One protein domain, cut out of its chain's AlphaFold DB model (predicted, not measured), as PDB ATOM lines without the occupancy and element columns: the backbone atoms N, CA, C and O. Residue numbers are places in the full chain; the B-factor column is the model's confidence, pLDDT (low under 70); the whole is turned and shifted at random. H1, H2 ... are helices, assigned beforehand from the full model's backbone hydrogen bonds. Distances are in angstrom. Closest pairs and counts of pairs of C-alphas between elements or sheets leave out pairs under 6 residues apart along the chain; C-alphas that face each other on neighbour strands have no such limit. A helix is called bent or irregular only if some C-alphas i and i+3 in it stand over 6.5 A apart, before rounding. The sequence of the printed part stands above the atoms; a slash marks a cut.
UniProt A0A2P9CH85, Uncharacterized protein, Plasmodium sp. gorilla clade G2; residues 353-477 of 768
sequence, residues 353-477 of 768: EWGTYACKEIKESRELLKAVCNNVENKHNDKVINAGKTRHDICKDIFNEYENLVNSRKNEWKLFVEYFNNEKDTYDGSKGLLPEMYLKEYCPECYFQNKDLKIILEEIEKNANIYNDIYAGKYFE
ATOM      1  N   GLU A 353      59.716 -11.157  12.103       95.81
ATOM      2  CA  GLU A 353      60.602 -12.170  11.513       95.81
ATOM      3  C   GLU A 353      59.881 -13.512  11.313       95.81
ATOM      4  O   GLU A 353      60.052 -14.154  10.282       95.81
ATOM      5  N   TRP A 354      59.045 -13.926  12.267       96.31
ATOM      6  CA  TRP A 354      58.202 -15.108  12.125       96.31
ATOM      7  C   TRP A 354      57.193 -14.947  10.986       96.31
ATOM      8  O   TRP A 354      57.109 -15.828  10.132       96.31
ATOM      9  N   GLY A 355      56.495 -13.809  10.927       94.25
ATOM     10  CA  GLY A 355      55.532 -13.488   9.873       94.25
ATOM     11  C   GLY A 355      56.135 -13.595   8.472       94.25
ATOM     12  O   GLY A 355      55.588 -14.314   7.634       94.25
ATOM     13  N   THR A 356      57.294 -12.974   8.220       90.81
ATOM     14  CA  THR A 356      57.917 -13.000   6.881       90.81
ATOM     15  C   THR A 356      58.271 -14.413   6.408       90.81
ATOM     16  O   THR A 356      58.134 -14.718   5.222       90.81
ATOM     17  N   TYR A 357      58.670 -15.321   7.306       90.69
ATOM     18  CA  TYR A 357      58.906 -16.720   6.934       90.69
ATOM     19  C   TYR A 357      57.617 -17.543   6.854       90.69
ATOM     20  O   TYR A 357      57.392 -18.199   5.836       90.69
ATOM     21  N   ALA A 358      56.771 -17.511   7.886       93.38
ATOM     22  CA  ALA A 358      55.565 -18.330   7.980       93.38
ATOM     23  C   ALA A 358      54.575 -18.010   6.853       93.38
ATOM     24  O   ALA A 358      54.109 -18.909   6.152       93.38
ATOM     25  N   CYS A 359      54.307 -16.724   6.616       92.81
ATOM     26  CA  CYS A 359      53.394 -16.295   5.564       92.81
ATOM     27  C   CYS A 359      53.922 -16.650   4.172       92.81
ATOM     28  O   CYS A 359      53.156 -17.071   3.303       92.81
ATOM     29  N   LYS A 360      55.242 -16.555   3.968       90.75
ATOM     30  CA  LYS A 360      55.868 -16.923   2.701       90.75
ATOM     31  C   LYS A 360      55.835 -18.432   2.438       90.75
ATOM     32  O   LYS A 360      55.473 -18.820   1.332       90.75
ATOM     33  N   GLU A 361      56.120 -19.274   3.432       91.69
ATOM     34  CA  GLU A 361      55.991 -20.736   3.301       91.69
ATOM     35  C   GLU A 361      54.549 -21.152   2.982       91.69
ATOM     36  O   GLU A 361      54.315 -21.923   2.052       91.69
ATOM     37  N   ILE A 362      53.571 -20.597   3.707       92.75
ATOM     38  CA  ILE A 362      52.141 -20.848   3.475       92.75
ATOM     39  C   ILE A 362      51.741 -20.405   2.059       92.75
ATOM     40  O   ILE A 362      50.996 -21.110   1.380       92.75
ATOM     41  N   LYS A 363      52.260 -19.272   1.567       91.25
ATOM     42  CA  LYS A 363      52.007 -18.781   0.202       91.25
ATOM     43  C   LYS A 363      52.590 -19.710  -0.865       91.25
ATOM     44  O   LYS A 363      51.890 -20.054  -1.814       91.25
ATOM     45  N   GLU A 364      53.840 -20.137  -0.698       90.88
ATOM     46  CA  GLU A 364      54.527 -21.048  -1.624       90.88
ATOM     47  C   GLU A 364      53.841 -22.425  -1.663       90.88
ATOM     48  O   GLU A 364      53.580 -22.953  -2.743       90.88
ATOM     49  N   SER A 365      53.439 -22.957  -0.503       92.75
ATOM     50  CA  SER A 365      52.695 -24.216  -0.397       92.75
ATOM     51  C   SER A 365      51.281 -24.131  -1.004       92.75
ATOM     52  O   SER A 365      50.852 -25.048  -1.707       92.75
ATOM     53  N   ARG A 366      50.568 -23.003  -0.843       90.31
ATOM     54  CA  ARG A 366      49.244 -22.795  -1.467       90.31
ATOM     55  C   ARG A 366      49.299 -22.702  -2.992       90.31
ATOM     56  O   ARG A 366      48.427 -23.268  -3.650       90.31
ATOM     57  N   GLU A 367      50.295 -22.032  -3.570       88.88
ATOM     58  CA  GLU A 367      50.445 -22.004  -5.035       88.88
ATOM     59  C   GLU A 367      50.914 -23.371  -5.584       88.88
ATOM     60  O   GLU A 367      50.461 -23.778  -6.655       88.88
ATOM     61  N   LEU A 368      51.713 -24.145  -4.829       89.69
ATOM     62  CA  LEU A 368      52.044 -25.540  -5.169       89.69
ATOM     63  C   LEU A 368      50.791 -26.438  -5.190       89.69
ATOM     64  O   LEU A 368      50.561 -27.147  -6.173       89.69
ATOM     65  N   LEU A 369      49.942 -26.362  -4.156       89.56
ATOM     66  CA  LEU A 369      48.648 -27.056  -4.119       89.56
ATOM     67  C   LEU A 369      47.779 -26.703  -5.328       89.56
ATOM     68  O   LEU A 369      47.257 -27.590  -6.003       89.56
ATOM     69  N   LYS A 370      47.649 -25.410  -5.634       87.38
ATOM     70  CA  LYS A 370      46.877 -24.923  -6.781       87.38
ATOM     71  C   LYS A 370      47.404 -25.484  -8.103       87.38
ATOM     72  O   LYS A 370      46.609 -25.948  -8.921       87.38
ATOM     73  N   ALA A 371      48.724 -25.489  -8.292       85.38
ATOM     74  CA  ALA A 371      49.374 -25.972  -9.508       85.38
ATOM     75  C   ALA A 371      49.223 -27.490  -9.725       85.38
ATOM     76  O   ALA A 371      49.074 -27.926 -10.868       85.38
ATOM     77  N   VAL A 372      49.249 -28.294  -8.655       85.00
ATOM     78  CA  VAL A 372      49.190 -29.765  -8.756       85.00
ATOM     79  C   VAL A 372      47.756 -30.301  -8.694       85.00
ATOM     80  O   VAL A 372      47.376 -31.131  -9.522       85.00
ATOM     81  N   CYS A 373      46.930 -29.815  -7.765       84.25
ATOM     82  CA  CYS A 373      45.558 -30.292  -7.591       84.25
ATOM     83  C   CYS A 373      44.618 -29.763  -8.693       84.25
ATOM     84  O   CYS A 373      43.915 -30.551  -9.332       84.25
ATOM     85  N   ASN A 374      44.648 -28.449  -8.972       75.31
ATOM     86  CA  ASN A 374      43.734 -27.771  -9.906       75.31
ATOM     87  C   ASN A 374      44.295 -27.641 -11.342       75.31
ATOM     88  O   ASN A 374      43.949 -26.710 -12.069       75.31
ATOM     89  N   ASN A 375      45.158 -28.561 -11.792       66.94
ATOM     90  CA  ASN A 375      45.655 -28.542 -13.172       66.94
ATOM     91  C   ASN A 375      44.519 -28.867 -14.168       66.94
ATOM     92  O   ASN A 375      44.144 -30.026 -14.367       66.94
ATOM     93  N   VAL A 376      43.971 -27.818 -14.791       56.97
ATOM     94  CA  VAL A 376      42.783 -27.873 -15.658       56.97
ATOM     95  C   VAL A 376      42.977 -28.811 -16.857       56.97
ATOM     96  O   VAL A 376      42.053 -29.542 -17.210       56.97
ATOM     97  N   GLU A 377      44.183 -28.870 -17.430       54.72
ATOM     98  CA  GLU A 377      44.498 -29.705 -18.601       54.72
ATOM     99  C   GLU A 377      44.396 -31.215 -18.312       54.72
ATOM    100  O   GLU A 377      44.223 -32.020 -19.229       54.72
ATOM    101  N   ASN A 378      44.451 -31.614 -17.035       52.62
ATOM    102  CA  ASN A 378      44.399 -33.011 -16.605       52.62
ATOM    103  C   ASN A 378      43.121 -33.400 -15.838       52.62
ATOM    104  O   ASN A 378      43.026 -34.541 -15.389       52.62
ATOM    105  N   LYS A 379      42.090 -32.540 -15.760       56.31
ATOM    106  CA  LYS A 379      40.821 -32.847 -15.049       56.31
ATOM    107  C   LYS A 379      40.051 -34.079 -15.574       56.31
ATOM    108  O   LYS A 379      39.160 -34.569 -14.889       56.31
ATOM    109  N   HIS A 380      40.409 -34.617 -16.745       51.94
ATOM    110  CA  HIS A 380      39.865 -35.872 -17.300       51.94
ATOM    111  C   HIS A 380      40.847 -37.059 -17.284       51.94
ATOM    112  O   HIS A 380      40.558 -38.101 -17.869       51.94
ATOM    113  N   ASN A 381      42.019 -36.918 -16.661       53.31
ATOM    114  CA  ASN A 381      43.064 -37.934 -16.650       53.31
ATOM    115  C   ASN A 381      43.660 -38.106 -15.247       53.31
ATOM    116  O   ASN A 381      44.778 -37.663 -14.991       53.31
ATOM    117  N   ASP A 382      43.012 -38.911 -14.405       56.97
ATOM    118  CA  ASP A 382      43.693 -39.573 -13.280       56.97
ATOM    119  C   ASP A 382      44.544 -40.752 -13.810       56.97
ATOM    120  O   ASP A 382      44.481 -41.894 -13.356       56.97
ATOM    121  N   LYS A 383      45.339 -40.462 -14.850       57.75
ATOM    122  CA  LYS A 383      46.364 -41.350 -15.388       57.75
ATOM    123  C   LYS A 383      47.475 -41.473 -14.356       57.75
ATOM    124  O   LYS A 383      47.850 -40.497 -13.711       57.75
ATOM    125  N   VAL A 384      48.035 -42.672 -14.270       56.72
ATOM    126  CA  VAL A 384      49.273 -42.930 -13.539       56.72
ATOM    127  C   VAL A 384      50.377 -42.032 -14.099       56.72
ATOM    128  O   VAL A 384      50.733 -42.126 -15.275       56.72
ATOM    129  N   ILE A 385      50.900 -41.157 -13.245       63.62
ATOM    130  CA  ILE A 385      52.101 -40.359 -13.481       63.62
ATOM    131  C   ILE A 385      53.312 -41.223 -13.059       63.62
ATOM    132  O   ILE A 385      53.163 -42.315 -12.502       63.62
ATOM    133  N   ASN A 386      54.531 -40.799 -13.403       54.84
ATOM    134  CA  ASN A 386      55.760 -41.556 -13.143       54.84
ATOM    135  C   ASN A 386      55.836 -42.112 -11.704       54.84
ATOM    136  O   ASN A 386      55.467 -41.444 -10.744       54.84
ATOM    137  N   ALA A 387      56.365 -43.335 -11.584       63.69
ATOM    138  CA  ALA A 387      56.452 -44.126 -10.349       63.69
ATOM    139  C   ALA A 387      55.120 -44.635  -9.746       63.69
ATOM    140  O   ALA A 387      55.129 -45.166  -8.640       63.69
ATOM    141  N   GLY A 388      54.000 -44.579 -10.476       70.56
ATOM    142  CA  GLY A 388      52.787 -45.340 -10.129       70.56
ATOM    143  C   GLY A 388      51.681 -44.544  -9.432       70.56
ATOM    144  O   GLY A 388      50.562 -45.042  -9.344       70.56
ATOM    145  N   LYS A 389      51.964 -43.315  -8.987       77.88
ATOM    146  CA  LYS A 389      50.985 -42.428  -8.341       77.88
ATOM    147  C   LYS A 389      50.042 -41.781  -9.361       77.88
ATOM    148  O   LYS A 389      50.458 -41.401 -10.457       77.88
ATOM    149  N   THR A 390      48.776 -41.620  -9.001       82.50
ATOM    150  CA  THR A 390      47.796 -40.807  -9.737       82.50
ATOM    151  C   THR A 390      47.920 -39.323  -9.364       82.50
ATOM    152  O   THR A 390      48.586 -38.963  -8.392       82.50
ATOM    153  N   ARG A 391      47.226 -38.441 -10.097       79.88
ATOM    154  CA  ARG A 391      47.065 -37.025  -9.710       79.88
ATOM    155  C   ARG A 391      46.438 -36.871  -8.316       79.88
ATOM    156  O   ARG A 391      46.836 -35.971  -7.581       79.88
ATOM    157  N   HIS A 392      45.491 -37.741  -7.954       84.06
ATOM    158  CA  HIS A 392      44.856 -37.745  -6.635       84.06
ATOM    159  C   HIS A 392      45.877 -38.002  -5.525       84.06
ATOM    160  O   HIS A 392      45.942 -37.230  -4.575       84.06
ATOM    161  N   ASP A 393      46.714 -39.031  -5.679       86.25
ATOM    162  CA  ASP A 393      47.716 -39.397  -4.671       86.25
ATOM    163  C   ASP A 393      48.723 -38.258  -4.450       86.25
ATOM    164  O   ASP A 393      48.961 -37.862  -3.315       86.25
ATOM    165  N   ILE A 394      49.245 -37.666  -5.532       86.75
ATOM    166  CA  ILE A 394      50.223 -36.568  -5.448       86.75
ATOM    167  C   ILE A 394      49.588 -35.305  -4.839       86.75
ATOM    168  O   ILE A 394      50.211 -34.641  -4.015       86.75
ATOM    169  N   CYS A 395      48.341 -34.974  -5.199       89.38
ATOM    170  CA  CYS A 395      47.613 -33.870  -4.564       89.38
ATOM    171  C   CYS A 395      47.379 -34.131  -3.066       89.38
ATOM    172  O   CYS A 395      47.502 -33.211  -2.260       89.38
ATOM    173  N   LYS A 396      47.081 -35.379  -2.680       91.75
ATOM    174  CA  LYS A 396      46.887 -35.765  -1.280       91.75
ATOM    175  C   LYS A 396      48.180 -35.679  -0.472       91.75
ATOM    176  O   LYS A 396      48.149 -35.140   0.626       91.75
ATOM    177  N   ASP A 397      49.302 -36.149  -1.015       91.81
ATOM    178  CA  ASP A 397      50.613 -36.026  -0.367       91.81
ATOM    179  C   ASP A 397      50.941 -34.552  -0.062       91.81
ATOM    180  O   ASP A 397      51.214 -34.203   1.086       91.81
ATOM    181  N   ILE A 398      50.808 -33.670  -1.061       92.19
ATOM    182  CA  ILE A 398      51.072 -32.225  -0.921       92.19
ATOM    183  C   ILE A 398      50.052 -31.549   0.013       92.19
ATOM    184  O   ILE A 398      50.401 -30.614   0.734       92.19
ATOM    185  N   PHE A 399      48.798 -32.016   0.054       93.38
ATOM    186  CA  PHE A 399      47.818 -31.532   1.030       93.38
ATOM    187  C   PHE A 399      48.222 -31.882   2.463       93.38
ATOM    188  O   PHE A 399      48.189 -31.003   3.320       93.38
ATOM    189  N   ASN A 400      48.675 -33.113   2.712       94.38
ATOM    190  CA  ASN A 400      49.175 -33.506   4.029       94.38
ATOM    191  C   ASN A 400      50.401 -32.655   4.427       94.38
ATOM    192  O   ASN A 400      50.540 -32.269   5.585       94.38
ATOM    193  N   GLU A 401      51.295 -32.327   3.486       94.38
ATOM    194  CA  GLU A 401      52.438 -31.429   3.735       94.38
ATOM    195  C   GLU A 401      51.990 -29.998   4.094       94.38
ATOM    196  O   GLU A 401      52.488 -29.423   5.064       94.38
ATOM    197  N   TYR A 402      51.012 -29.442   3.368       94.31
ATOM    198  CA  TYR A 402      50.410 -28.135   3.665       94.31
ATOM    199  C   TYR A 402      49.702 -28.107   5.026       94.31
ATOM    200  O   TYR A 402      49.874 -27.160   5.790       94.31
ATOM    201  N   GLU A 403      48.939 -29.150   5.350       94.25
ATOM    202  CA  GLU A 403      48.247 -29.304   6.630       94.25
ATOM    203  C   GLU A 403      49.238 -29.348   7.801       94.25
ATOM    204  O   GLU A 403      49.089 -28.599   8.767       94.25
ATOM    205  N   ASN A 404      50.311 -30.138   7.686       94.25
ATOM    206  CA  ASN A 404      51.377 -30.176   8.691       94.25
ATOM    207  C   ASN A 404      52.081 -28.815   8.852       94.25
ATOM    208  O   ASN A 404      52.332 -28.385   9.981       94.25
ATOM    209  N   LEU A 405      52.359 -28.109   7.749       94.25
ATOM    210  CA  LEU A 405      52.927 -26.756   7.775       94.25
ATOM    211  C   LEU A 405      51.997 -25.767   8.494       94.25
ATOM    212  O   LEU A 405      52.434 -25.066   9.407       94.25
ATOM    213  N   VAL A 406      50.719 -25.714   8.112       94.50
ATOM    214  CA  VAL A 406      49.733 -24.798   8.704       94.50
ATOM    215  C   VAL A 406      49.522 -25.100  10.184       94.50
ATOM    216  O   VAL A 406      49.561 -24.175  10.990       94.50
ATOM    217  N   ASN A 407      49.395 -26.370  10.573       94.12
ATOM    218  CA  ASN A 407      49.233 -26.762  11.976       94.12
ATOM    219  C   ASN A 407      50.484 -26.433  12.816       94.12
ATOM    220  O   ASN A 407      50.364 -25.939  13.939       94.12
ATOM    221  N   SER A 408      51.690 -26.605  12.259       93.56
ATOM    222  CA  SER A 408      52.938 -26.169  12.899       93.56
ATOM    223  C   SER A 408      52.973 -24.649  13.107       93.56
ATOM    224  O   SER A 408      53.192 -24.195  14.233       93.56
ATOM    225  N   ARG A 409      52.678 -23.855  12.066       95.06
ATOM    226  CA  ARG A 409      52.621 -22.386  12.169       95.06
ATOM    227  C   ARG A 409      51.478 -21.906  13.068       95.06
ATOM    228  O   ARG A 409      51.639 -20.902  13.751       95.06
ATOM    229  N   LYS A 410      50.363 -22.630  13.162       95.06
ATOM    230  CA  LYS A 410      49.252 -22.299  14.067       95.06
ATOM    231  C   LYS A 410      49.629 -22.419  15.543       95.06
ATOM    232  O   LYS A 410      49.217 -21.584  16.347       95.06
ATOM    233  N   ASN A 411      50.423 -23.422  15.907       94.12
ATOM    234  CA  ASN A 411      50.890 -23.578  17.285       94.12
ATOM    235  C   ASN A 411      51.886 -22.471  17.673       94.12
ATOM    236  O   ASN A 411      51.801 -21.933  18.775       94.12
ATOM    237  N   GLU A 412      52.759 -22.055  16.751       96.12
ATOM    238  CA  GLU A 412      53.621 -20.878  16.933       96.12
ATOM    239  C   GLU A 412      52.793 -19.577  17.020       96.12
ATOM    240  O   GLU A 412      53.023 -18.755  17.907       96.12
ATOM    241  N   TRP A 413      51.778 -19.418  16.160       96.31
ATOM    242  CA  TRP A 413      50.848 -18.281  16.145       96.31
ATOM    243  C   TRP A 413      50.108 -18.097  17.471       96.31
ATOM    244  O   TRP A 413      50.089 -16.985  17.988       96.31
ATOM    245  N   LYS A 414      49.551 -19.167  18.059       96.06
ATOM    246  CA  LYS A 414      48.852 -19.107  19.360       96.06
ATOM    247  C   LYS A 414      49.735 -18.485  20.453       96.06
ATOM    248  O   LYS A 414      49.279 -17.602  21.174       96.06
ATOM    249  N   LEU A 415      51.008 -18.885  20.517       96.38
ATOM    250  CA  LEU A 415      51.988 -18.351  21.471       96.38
ATOM    251  C   LEU A 415      52.347 -16.880  21.191       96.38
ATOM    252  O   LEU A 415      52.488 -16.084  22.121       96.38
ATOM    253  N   PHE A 416      52.459 -16.489  19.916       96.75
ATOM    254  CA  PHE A 416      52.630 -15.080  19.554       96.75
ATOM    255  C   PHE A 416      51.405 -14.232  19.925       96.75
ATOM    256  O   PHE A 416      51.584 -13.174  20.515       96.75
ATOM    257  N   VAL A 417      50.179 -14.683  19.640       95.94
ATOM    258  CA  VAL A 417      48.935 -13.969  19.986       95.94
ATOM    259  C   VAL A 417      48.803 -13.782  21.498       95.94
ATOM    260  O   VAL A 417      48.519 -12.674  21.951       95.94
ATOM    261  N   GLU A 418      49.064 -14.830  22.284       94.81
ATOM    262  CA  GLU A 418      49.025 -14.773  23.748       94.81
ATOM    263  C   GLU A 418      49.966 -13.688  24.298       94.81
ATOM    264  O   GLU A 418      49.545 -12.824  25.072       94.81
ATOM    265  N   TYR A 419      51.235 -13.694  23.877       95.25
ATOM    266  CA  TYR A 419      52.211 -12.712  24.347       95.25
ATOM    267  C   TYR A 419      51.937 -11.306  23.785       95.25
ATOM    268  O   TYR A 419      52.065 -10.324  24.514       95.25
ATOM    269  N   PHE A 420      51.492 -11.194  22.526       95.94
ATOM    270  CA  PHE A 420      51.102  -9.922  21.908       95.94
ATOM    271  C   PHE A 420      49.990  -9.247  22.712       95.94
ATOM    272  O   PHE A 420      50.120  -8.081  23.063       95.94
ATOM    273  N   ASN A 421      48.940  -9.980  23.086       94.44
ATOM    274  CA  ASN A 421      47.825  -9.420  23.850       94.44
ATOM    275  C   ASN A 421      48.224  -8.950  25.262       94.44
ATOM    276  O   ASN A 421      47.572  -8.059  25.794       94.44
ATOM    277  N   ASN A 422      49.303  -9.490  25.845       92.88
ATOM    278  CA  ASN A 422      49.853  -9.028  27.127       92.88
ATOM    279  C   ASN A 422      50.758  -7.781  26.994       92.88
ATOM    280  O   ASN A 422      51.001  -7.113  27.993       92.88
ATOM    281  N   GLU A 423      51.273  -7.470  25.797       94.12
ATOM    282  CA  GLU A 423      52.289  -6.419  25.582       94.12
ATOM    283  C   GLU A 423      51.905  -5.346  24.549       94.12
ATOM    284  O   GLU A 423      52.623  -4.359  24.407       94.12
ATOM    285  N   LYS A 424      50.792  -5.491  23.818       94.12
ATOM    286  CA  LYS A 424      50.404  -4.580  22.722       94.12
ATOM    287  C   LYS A 424      50.342  -3.109  23.147       94.12
ATOM    288  O   LYS A 424      50.684  -2.235  22.355       94.12
ATOM    289  N   ASP A 425      49.971  -2.847  24.399       93.62
ATOM    290  CA  ASP A 425      49.824  -1.508  24.973       93.62
ATOM    291  C   ASP A 425      51.121  -0.955  25.601       93.62
ATOM    292  O   ASP A 425      51.163   0.220  25.973       93.62
ATOM    293  N   THR A 426      52.200  -1.754  25.681       92.25
ATOM    294  CA  THR A 426      53.540  -1.301  26.115       92.25
ATOM    295  C   THR A 426      54.373  -0.720  24.962       92.25
ATOM    296  O   THR A 426      55.464  -0.189  25.186       92.25
ATOM    297  N   TYR A 427      53.852  -0.769  23.730       93.50
ATOM    298  CA  TYR A 427      54.489  -0.261  22.517       93.50
ATOM    299  C   TYR A 427      53.474   0.444  21.605       93.50
ATOM    300  O   TYR A 427      52.554  -0.176  21.079       93.50
ATOM    301  N   ASP A 428      53.679   1.740  21.349       93.69
ATOM    302  CA  ASP A 428      52.756   2.554  20.538       93.69
ATOM    303  C   ASP A 428      52.525   1.982  19.124       93.69
ATOM    304  O   ASP A 428      51.431   2.097  18.585       93.69
ATOM    305  N   GLY A 429      53.525   1.301  18.547       90.75
ATOM    306  CA  GLY A 429      53.437   0.647  17.231       90.75
ATOM    307  C   GLY A 429      52.698  -0.700  17.208       90.75
ATOM    308  O   GLY A 429      52.747  -1.394  16.197       90.75
ATOM    309  N   SER A 430      52.064  -1.101  18.311       93.31
ATOM    310  CA  SER A 430      51.126  -2.234  18.393       93.31
ATOM    311  C   SER A 430      49.818  -1.886  19.110       93.31
ATOM    312  O   SER A 430      48.911  -2.718  19.173       93.31
ATOM    313  N   LYS A 431      49.714  -0.677  19.668       93.69
ATOM    314  CA  LYS A 431      48.630  -0.281  20.561       93.69
ATOM    315  C   LYS A 431      47.286  -0.263  19.832       93.69
ATOM    316  O   LYS A 431      47.169   0.317  18.758       93.69
ATOM    317  N   GLY A 432      46.277  -0.911  20.414       90.94
ATOM    318  CA  GLY A 432      44.948  -1.054  19.804       90.94
ATOM    319  C   GLY A 432      44.874  -1.956  18.560       90.94
ATOM    320  O   GLY A 432      43.777  -2.186  18.061       90.94
ATOM    321  N   LEU A 433      45.989  -2.504  18.061       94.00
ATOM    322  CA  LEU A 433      45.981  -3.403  16.902       94.00
ATOM    323  C   LEU A 433      45.666  -4.851  17.299       94.00
ATOM    324  O   LEU A 433      46.017  -5.316  18.385       94.00
ATOM    325  N   LEU A 434      45.069  -5.593  16.364       94.44
ATOM    326  CA  LEU A 434      45.035  -7.056  16.399       94.44
ATOM    327  C   LEU A 434      46.365  -7.633  15.867       94.44
ATOM    328  O   LEU A 434      46.954  -7.031  14.959       94.44
ATOM    329  N   PRO A 435      46.822  -8.810  16.341       94.94
ATOM    330  CA  PRO A 435      48.056  -9.449  15.869       94.94
ATOM    331  C   PRO A 435      48.110  -9.626  14.341       94.94
ATOM    332  O   PRO A 435      49.153  -9.416  13.720       94.94
ATOM    333  N   GLU A 436      46.979  -9.971  13.719       92.12
ATOM    334  CA  GLU A 436      46.839 -10.122  12.268       92.12
ATOM    335  C   GLU A 436      46.977  -8.792  11.512       92.12
ATOM    336  O   GLU A 436      47.658  -8.745  10.489       92.12
ATOM    337  N   MET A 437      46.411  -7.702  12.040       91.56
ATOM    338  CA  MET A 437      46.524  -6.360  11.454       91.56
ATOM    339  C   MET A 437      47.945  -5.804  11.599       91.56
ATOM    340  O   MET A 437      48.476  -5.213  10.663       91.56
ATOM    341  N   TYR A 438      48.596  -6.074  12.729       94.25
ATOM    342  CA  TYR A 438      49.999  -5.739  12.941       94.25
ATOM    343  C   TYR A 438      50.925  -6.474  11.952       94.25
ATOM    344  O   TYR A 438      51.780  -5.847  11.327       94.25
ATOM    345  N   LEU A 439      50.755  -7.787  11.733       92.88
ATOM    346  CA  LEU A 439      51.547  -8.476  10.701       92.88
ATOM    347  C   LEU A 439      51.226  -7.983   9.285       92.88
ATOM    348  O   LEU A 439      52.128  -7.918   8.461       92.88
ATOM    349  N   LYS A 440      49.982  -7.599   8.994       88.62
ATOM    350  CA  LYS A 440      49.571  -7.057   7.689       88.62
ATOM    351  C   LYS A 440      50.270  -5.736   7.341       88.62
ATOM    352  O   LYS A 440      50.607  -5.524   6.179       88.62
ATOM    353  N   GLU A 441      50.524  -4.880   8.335       89.69
ATOM    354  CA  GLU A 441      51.271  -3.622   8.176       89.69
ATOM    355  C   GLU A 441      52.760  -3.868   7.861       89.69
ATOM    356  O   GLU A 441      53.327  -3.238   6.968       89.69
ATOM    357  N   TYR A 442      53.399  -4.800   8.578       87.50
ATOM    358  CA  TYR A 442      54.859  -4.987   8.538       87.50
ATOM    359  C   TYR A 442      55.353  -6.159   7.676       87.50
ATOM    360  O   TYR A 442      56.546  -6.228   7.377       87.50
ATOM    361  N   CYS A 443      54.463  -7.066   7.279       87.62
ATOM    362  CA  CYS A 443      54.736  -8.258   6.473       87.62
ATOM    363  C   CYS A 443      53.629  -8.426   5.405       87.62
ATOM    364  O   CYS A 443      52.743  -9.271   5.563       87.62
ATOM    365  N   PRO A 444      53.633  -7.639   4.308       84.50
ATOM    366  CA  PRO A 444      52.583  -7.674   3.280       84.50
ATOM    367  C   PRO A 444      52.366  -9.050   2.622       84.50
ATOM    368  O   PRO A 444      51.309  -9.314   2.050       84.50
ATOM    369  N   GLU A 445      53.340  -9.960   2.708       82.38
ATOM    370  CA  GLU A 445      53.203 -11.364   2.311       82.38
ATOM    371  C   GLU A 445      52.169 -12.155   3.133       82.38
ATOM    372  O   GLU A 445      51.703 -13.191   2.657       82.38
ATOM    373  N   CYS A 446      51.775 -11.662   4.313       85.94
ATOM    374  CA  CYS A 446      50.722 -12.216   5.167       85.94
ATOM    375  C   CYS A 446      49.292 -11.884   4.706       85.94
ATOM    376  O   CYS A 446      48.334 -12.350   5.330       85.94
ATOM    377  N   TYR A 447      49.133 -11.117   3.620       86.25
ATOM    378  CA  TYR A 447      47.840 -10.861   2.988       86.25
ATOM    379  C   TYR A 447      47.640 -11.750   1.753       86.25
ATOM    380  O   TYR A 447      48.323 -11.621   0.732       86.25
ATOM    381  N   PHE A 448      46.680 -12.672   1.832       82.69
ATOM    382  CA  PHE A 448      46.485 -13.739   0.854       82.69
ATOM    383  C   PHE A 448      45.154 -13.598   0.102       82.69
ATOM    384  O   PHE A 448      44.186 -14.280   0.435       82.69
ATOM    385  N   GLN A 449      45.108 -12.764  -0.945       77.25
ATOM    386  CA  GLN A 449      43.926 -12.637  -1.825       77.25
ATOM    387  C   GLN A 449      42.638 -12.391  -1.007       77.25
ATOM    388  O   GLN A 449      41.685 -13.163  -1.059       77.25
ATOM    389  N   ASN A 450      42.649 -11.319  -0.210       73.12
ATOM    390  CA  ASN A 450      41.572 -10.892   0.693       73.12
ATOM    391  C   ASN A 450      41.339 -11.765   1.945       73.12
ATOM    392  O   ASN A 450      40.390 -11.511   2.682       73.12
ATOM    393  N   LYS A 451      42.221 -12.729   2.246       83.00
ATOM    394  CA  LYS A 451      42.294 -13.405   3.555       83.00
ATOM    395  C   LYS A 451      43.565 -13.005   4.309       83.00
ATOM    396  O   LYS A 451      44.662 -13.110   3.762       83.00
ATOM    397  N   ASP A 452      43.425 -12.600   5.567       85.19
ATOM    398  CA  ASP A 452      44.547 -12.404   6.493       85.19
ATOM    399  C   ASP A 452      45.026 -13.745   7.085       85.19
ATOM    400  O   ASP A 452      44.278 -14.726   7.108       85.19
ATOM    401  N   LEU A 453      46.273 -13.795   7.574       89.56
ATOM    402  CA  LEU A 453      46.938 -15.022   8.047       89.56
ATOM    403  C   LEU A 453      46.082 -15.880   8.995       89.56
ATOM    404  O   LEU A 453      45.981 -17.089   8.796       89.56
ATOM    405  N   LYS A 454      45.445 -15.261   9.995       91.12
ATOM    406  CA  LYS A 454      44.584 -15.931  10.983       91.12
ATOM    407  C   LYS A 454      43.500 -16.795  10.331       91.12
ATOM    408  O   LYS A 454      43.337 -17.951  10.708       91.12
ATOM    409  N   ILE A 455      42.841 -16.279   9.290       89.50
ATOM    410  CA  ILE A 455      41.799 -17.005   8.548       89.50
ATOM    411  C   ILE A 455      42.390 -18.272   7.916       89.50
ATOM    412  O   ILE A 455      41.791 -19.337   8.006       89.50
ATOM    413  N   ILE A 456      43.590 -18.187   7.329       88.81
ATOM    414  CA  ILE A 456      44.273 -19.335   6.708       88.81
ATOM    415  C   ILE A 456      44.682 -20.389   7.747       88.81
ATOM    416  O   ILE A 456      44.562 -21.583   7.480       88.81
ATOM    417  N   LEU A 457      45.118 -19.966   8.939       91.94
ATOM    418  CA  LEU A 457      45.455 -20.871  10.043       91.94
ATOM    419  C   LEU A 457      44.215 -21.546  10.664       91.94
ATOM    420  O   LEU A 457      44.323 -22.608  11.271       91.94
ATOM    421  N   GLU A 458      43.028 -20.957  10.529       90.25
ATOM    422  CA  GLU A 458      41.765 -21.510  11.038       90.25
ATOM    423  C   GLU A 458      40.996 -22.356  10.007       90.25
ATOM    424  O   GLU A 458      40.226 -23.235  10.391       90.25
ATOM    425  N   GLU A 459      41.216 -22.135   8.709       88.00
ATOM    426  CA  GLU A 459      40.401 -22.713   7.633       88.00
ATOM    427  C   GLU A 459      40.474 -24.248   7.526       88.00
ATOM    428  O   GLU A 459      39.491 -24.864   7.117       88.00
ATOM    429  N   ILE A 460      41.588 -24.877   7.925       83.94
ATOM    430  CA  ILE A 460      41.730 -26.346   7.894       83.94
ATOM    431  C   ILE A 460      40.823 -27.018   8.938       83.94
ATOM    432  O   ILE A 460      40.078 -27.933   8.600       83.94
ATOM    433  N   GLU A 461      40.822 -26.530  10.182       81.62
ATOM    434  CA  GLU A 461      39.930 -27.038  11.240       81.62
ATOM    435  C   GLU A 461      38.456 -26.737  10.935       81.62
ATOM    436  O   GLU A 461      37.585 -27.569  11.181       81.62
ATOM    437  N   LYS A 462      38.165 -25.550  10.384       85.81
ATOM    438  CA  LYS A 462      36.789 -25.089  10.136       85.81
ATOM    439  C   LYS A 462      36.146 -25.676   8.872       85.81
ATOM    440  O   LYS A 462      34.926 -25.598   8.741       85.81
ATOM    441  N   ASN A 463      36.909 -26.271   7.948       83.44
ATOM    442  CA  ASN A 463      36.369 -26.903   6.739       83.44
ATOM    443  C   ASN A 463      36.872 -28.347   6.553       83.44
ATOM    444  O   ASN A 463      37.826 -28.605   5.822       83.44
ATOM    445  N   ALA A 464      36.124 -29.316   7.088       81.19
ATOM    446  CA  ALA A 464      36.364 -30.751   6.882       81.19
ATOM    447  C   ALA A 464      36.308 -31.220   5.404       81.19
ATOM    448  O   ALA A 464      36.689 -32.349   5.099       81.19
ATOM    449  N   ASN A 465      35.849 -30.376   4.469       86.62
ATOM    450  CA  ASN A 465      35.860 -30.628   3.025       86.62
ATOM    451  C   ASN A 465      36.979 -29.888   2.269       86.62
ATOM    452  O   ASN A 465      37.041 -30.001   1.044       86.62
ATOM    453  N   ILE A 466      37.888 -29.180   2.952       89.06
ATOM    454  CA  ILE A 466      38.908 -28.322   2.324       89.06
ATOM    455  C   ILE A 466      39.731 -29.051   1.246       89.06
ATOM    456  O   ILE A 466      39.933 -28.507   0.162       89.06
ATOM    457  N   TYR A 467      40.114 -30.313   1.476       89.69
ATOM    458  CA  TYR A 467      40.800 -31.141   0.477       89.69
ATOM    459  C   TYR A 467      39.957 -31.370  -0.792       89.69
ATOM    460  O   TYR A 467      40.466 -31.279  -1.909       89.69
ATOM    461  N   ASN A 468      38.654 -31.624  -0.641       88.25
ATOM    462  CA  ASN A 468      37.739 -31.835  -1.765       88.25
ATOM    463  C   ASN A 468      37.557 -30.544  -2.582       88.25
ATOM    464  O   ASN A 468      37.526 -30.593  -3.814       88.25
ATOM    465  N   ASP A 469      37.489 -29.386  -1.922       87.62
ATOM    466  CA  ASP A 469      37.390 -28.084  -2.592       87.62
ATOM    467  C   ASP A 469      38.716 -27.661  -3.257       87.62
ATOM    468  O   ASP A 469      38.693 -27.049  -4.329       87.62
ATOM    469  N   ILE A 470      39.866 -28.050  -2.693       87.62
ATOM    470  CA  ILE A 470      41.200 -27.931  -3.309       87.62
ATOM    471  C   ILE A 470      41.309 -28.815  -4.563       87.62
ATOM    472  O   ILE A 470      41.732 -28.335  -5.616       87.62
ATOM    473  N   TYR A 471      40.888 -30.083  -4.487       85.31
ATOM    474  CA  TYR A 471      40.953 -31.037  -5.604       85.31
ATOM    475  C   TYR A 471      39.976 -30.698  -6.743       85.31
ATOM    476  O   TYR A 471      40.283 -30.921  -7.918       85.31
ATOM    477  N   ALA A 472      38.811 -30.127  -6.416       82.88
ATOM    478  CA  ALA A 472      37.861 -29.602  -7.397       82.88
ATOM    479  C   ALA A 472      38.351 -28.298  -8.066       82.88
ATOM    480  O   ALA A 472      38.051 -28.056  -9.241       82.88
ATOM    481  N   GLY A 473      39.108 -27.483  -7.322       79.38
ATOM    482  CA  GLY A 473      39.647 -26.184  -7.731       79.38
ATOM    483  C   GLY A 473      39.017 -24.982  -7.024       79.38
ATOM    484  O   GLY A 473      39.686 -23.960  -6.847       79.38
ATOM    485  N   LYS A 474      37.781 -25.146  -6.537       82.88
ATOM    486  CA  LYS A 474      36.947 -24.119  -5.889       82.88
ATOM    487  C   LYS A 474      37.682 -23.300  -4.822       82.88
ATOM    488  O   LYS A 474      37.478 -22.095  -4.733       82.88
ATOM    489  N   TYR A 475      38.546 -23.943  -4.028       80.50
ATOM    490  CA  TYR A 475      39.301 -23.305  -2.939       80.50
ATOM    491  C   TYR A 475      40.147 -22.098  -3.400       80.50
ATOM    492  O   TYR A 475      40.430 -21.192  -2.617       80.50
ATOM    493  N   PHE A 476      40.528 -22.065  -4.682       77.38
ATOM    494  CA  PHE A 476      41.332 -21.004  -5.296       77.38
ATOM    495  C   PHE A 476      40.542 -20.106  -6.269       77.38
ATOM    496  O   PHE A 476      41.140 -19.250  -6.918       77.38
ATOM    497  N   GLU A 477      39.226 -20.302  -6.393       69.94
ATOM    498  CA  GLU A 477      38.341 -19.623  -7.362       69.94
ATOM    499  C   GLU A 477      37.463 -18.538  -6.697       69.94
ATOM    500  O   GLU A 477      36.521 -18.029  -7.300       69.94
TER     501      GLU A 477
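AT A GLANCE: This is residues 353 to 477 of the 768 residues of an uncharacterized protein of Plasmodium sp. gorilla clade G2 (UniProt A0A2P9CH85). A long helical hairpin makes the length of this domain: H1 runs one way, and the longer H2 runs back beside it and on past the beginning of H1. Three short helices then fold back along the hairpin, with H3 near the far end of H2, H4 packed on the middle stretch of H2, and H5 on both long helices near their linked ends, while a long loop, residues 374 to 390, joins H1 to H2 at one end of the rod. The 125 residues printed hold five named helices, H1 to H5 in order along the chain, and no named strand; the class is all helix. The whole is loose, with a radius of gyration of the C-alphas of 17.2 A and spans of 58 by 24 by 23 A.

HOW THE PARTS SIT: H1, residues 353 to 373, touches H2, residues 391 to 426, with 16 pairs of C-alphas within 8 A. The closest C-alphas of the two are those of Cys 373 and Cys 395, 5.1 A apart. They form a helical hairpin, at a shallow tilt of 22 degrees and running opposite ways. H2 is the hub, touching the four other helices. It has a kink of 41 degrees near residue 420, and it is irregular, with C-alphas 422 and 425 7.8 A apart. H3, residues 435 to 442, only just touches H2, with 3 pairs of C-alphas within 8 A. H3 touches residues 417 to 421 of H2 alone, the closest C-alphas being those of Val 417 and Pro 435 at 6.2 A, and the two helices are about perpendicular at 86 degrees. H3 is close to H1 but not clearly touching it, the closest C-alphas being those of Gly 355 and Leu 439 at 6.5 A. H4, residues 453 to 462, touches residues 403 to 410 of H2 alone, at a steep tilt of 55 degrees, opposite ways; the closest C-alphas are those of Lys 410 and Leu 457, 5.7 A apart. H4 is irregular, but only just: C-alphas 457 and 460 are 7.0 A apart. H5, residues 466 to 472, touches residues 369 to 373 of H1 alone, with the C-alphas of Cys 373 and Tyr 471 closest at 5.1 A. H5 also touches residues 392 to 399 of H2 alone, with the C-alphas of Phe 399 and Tyr 467 closest at 7.1 A. H3 and H5 are apart. The helices are mostly crossed in their packing. Every O i to N i+4 pair is within hydrogen-bond range in H3 and H5, against 16 of 17 in H1, 29 of 32 in H2 and 4 of 6 in H4.

IN THESE COORDINATES: H1 begins at C-alpha 353, at (60.602, -12.170, 11.513), and measures 30.3 A from first to last C-alpha. H2, the longest helix with 36 residues, measures 51.0 A and ends at C-alpha 426, at (53.540, -1.301, 26.115). H3 has 8 residues, and H4, with 10, measures 14.4 A. Between these two, residues 447 to 448 pair with residues 451 to 452, antiparallel. H5 has 7 residues and ends at C-alpha 472, at (37.861, -29.602, -7.397).

THE WHOLE: The outline is a rod, and the two C-alphas farthest apart are those of Lys 383 and Thr 426, at 58.1 A. The printed part has no cut. The link from H1 to H2, 17 residues, is long; those from H2 to H3 and from H3 to H4 are short, and that from H4 to H5 is tight. The mean pLDDT of the printed part is 86.0, and confidence is under 70 at residues 375 to 387 and at residue 477.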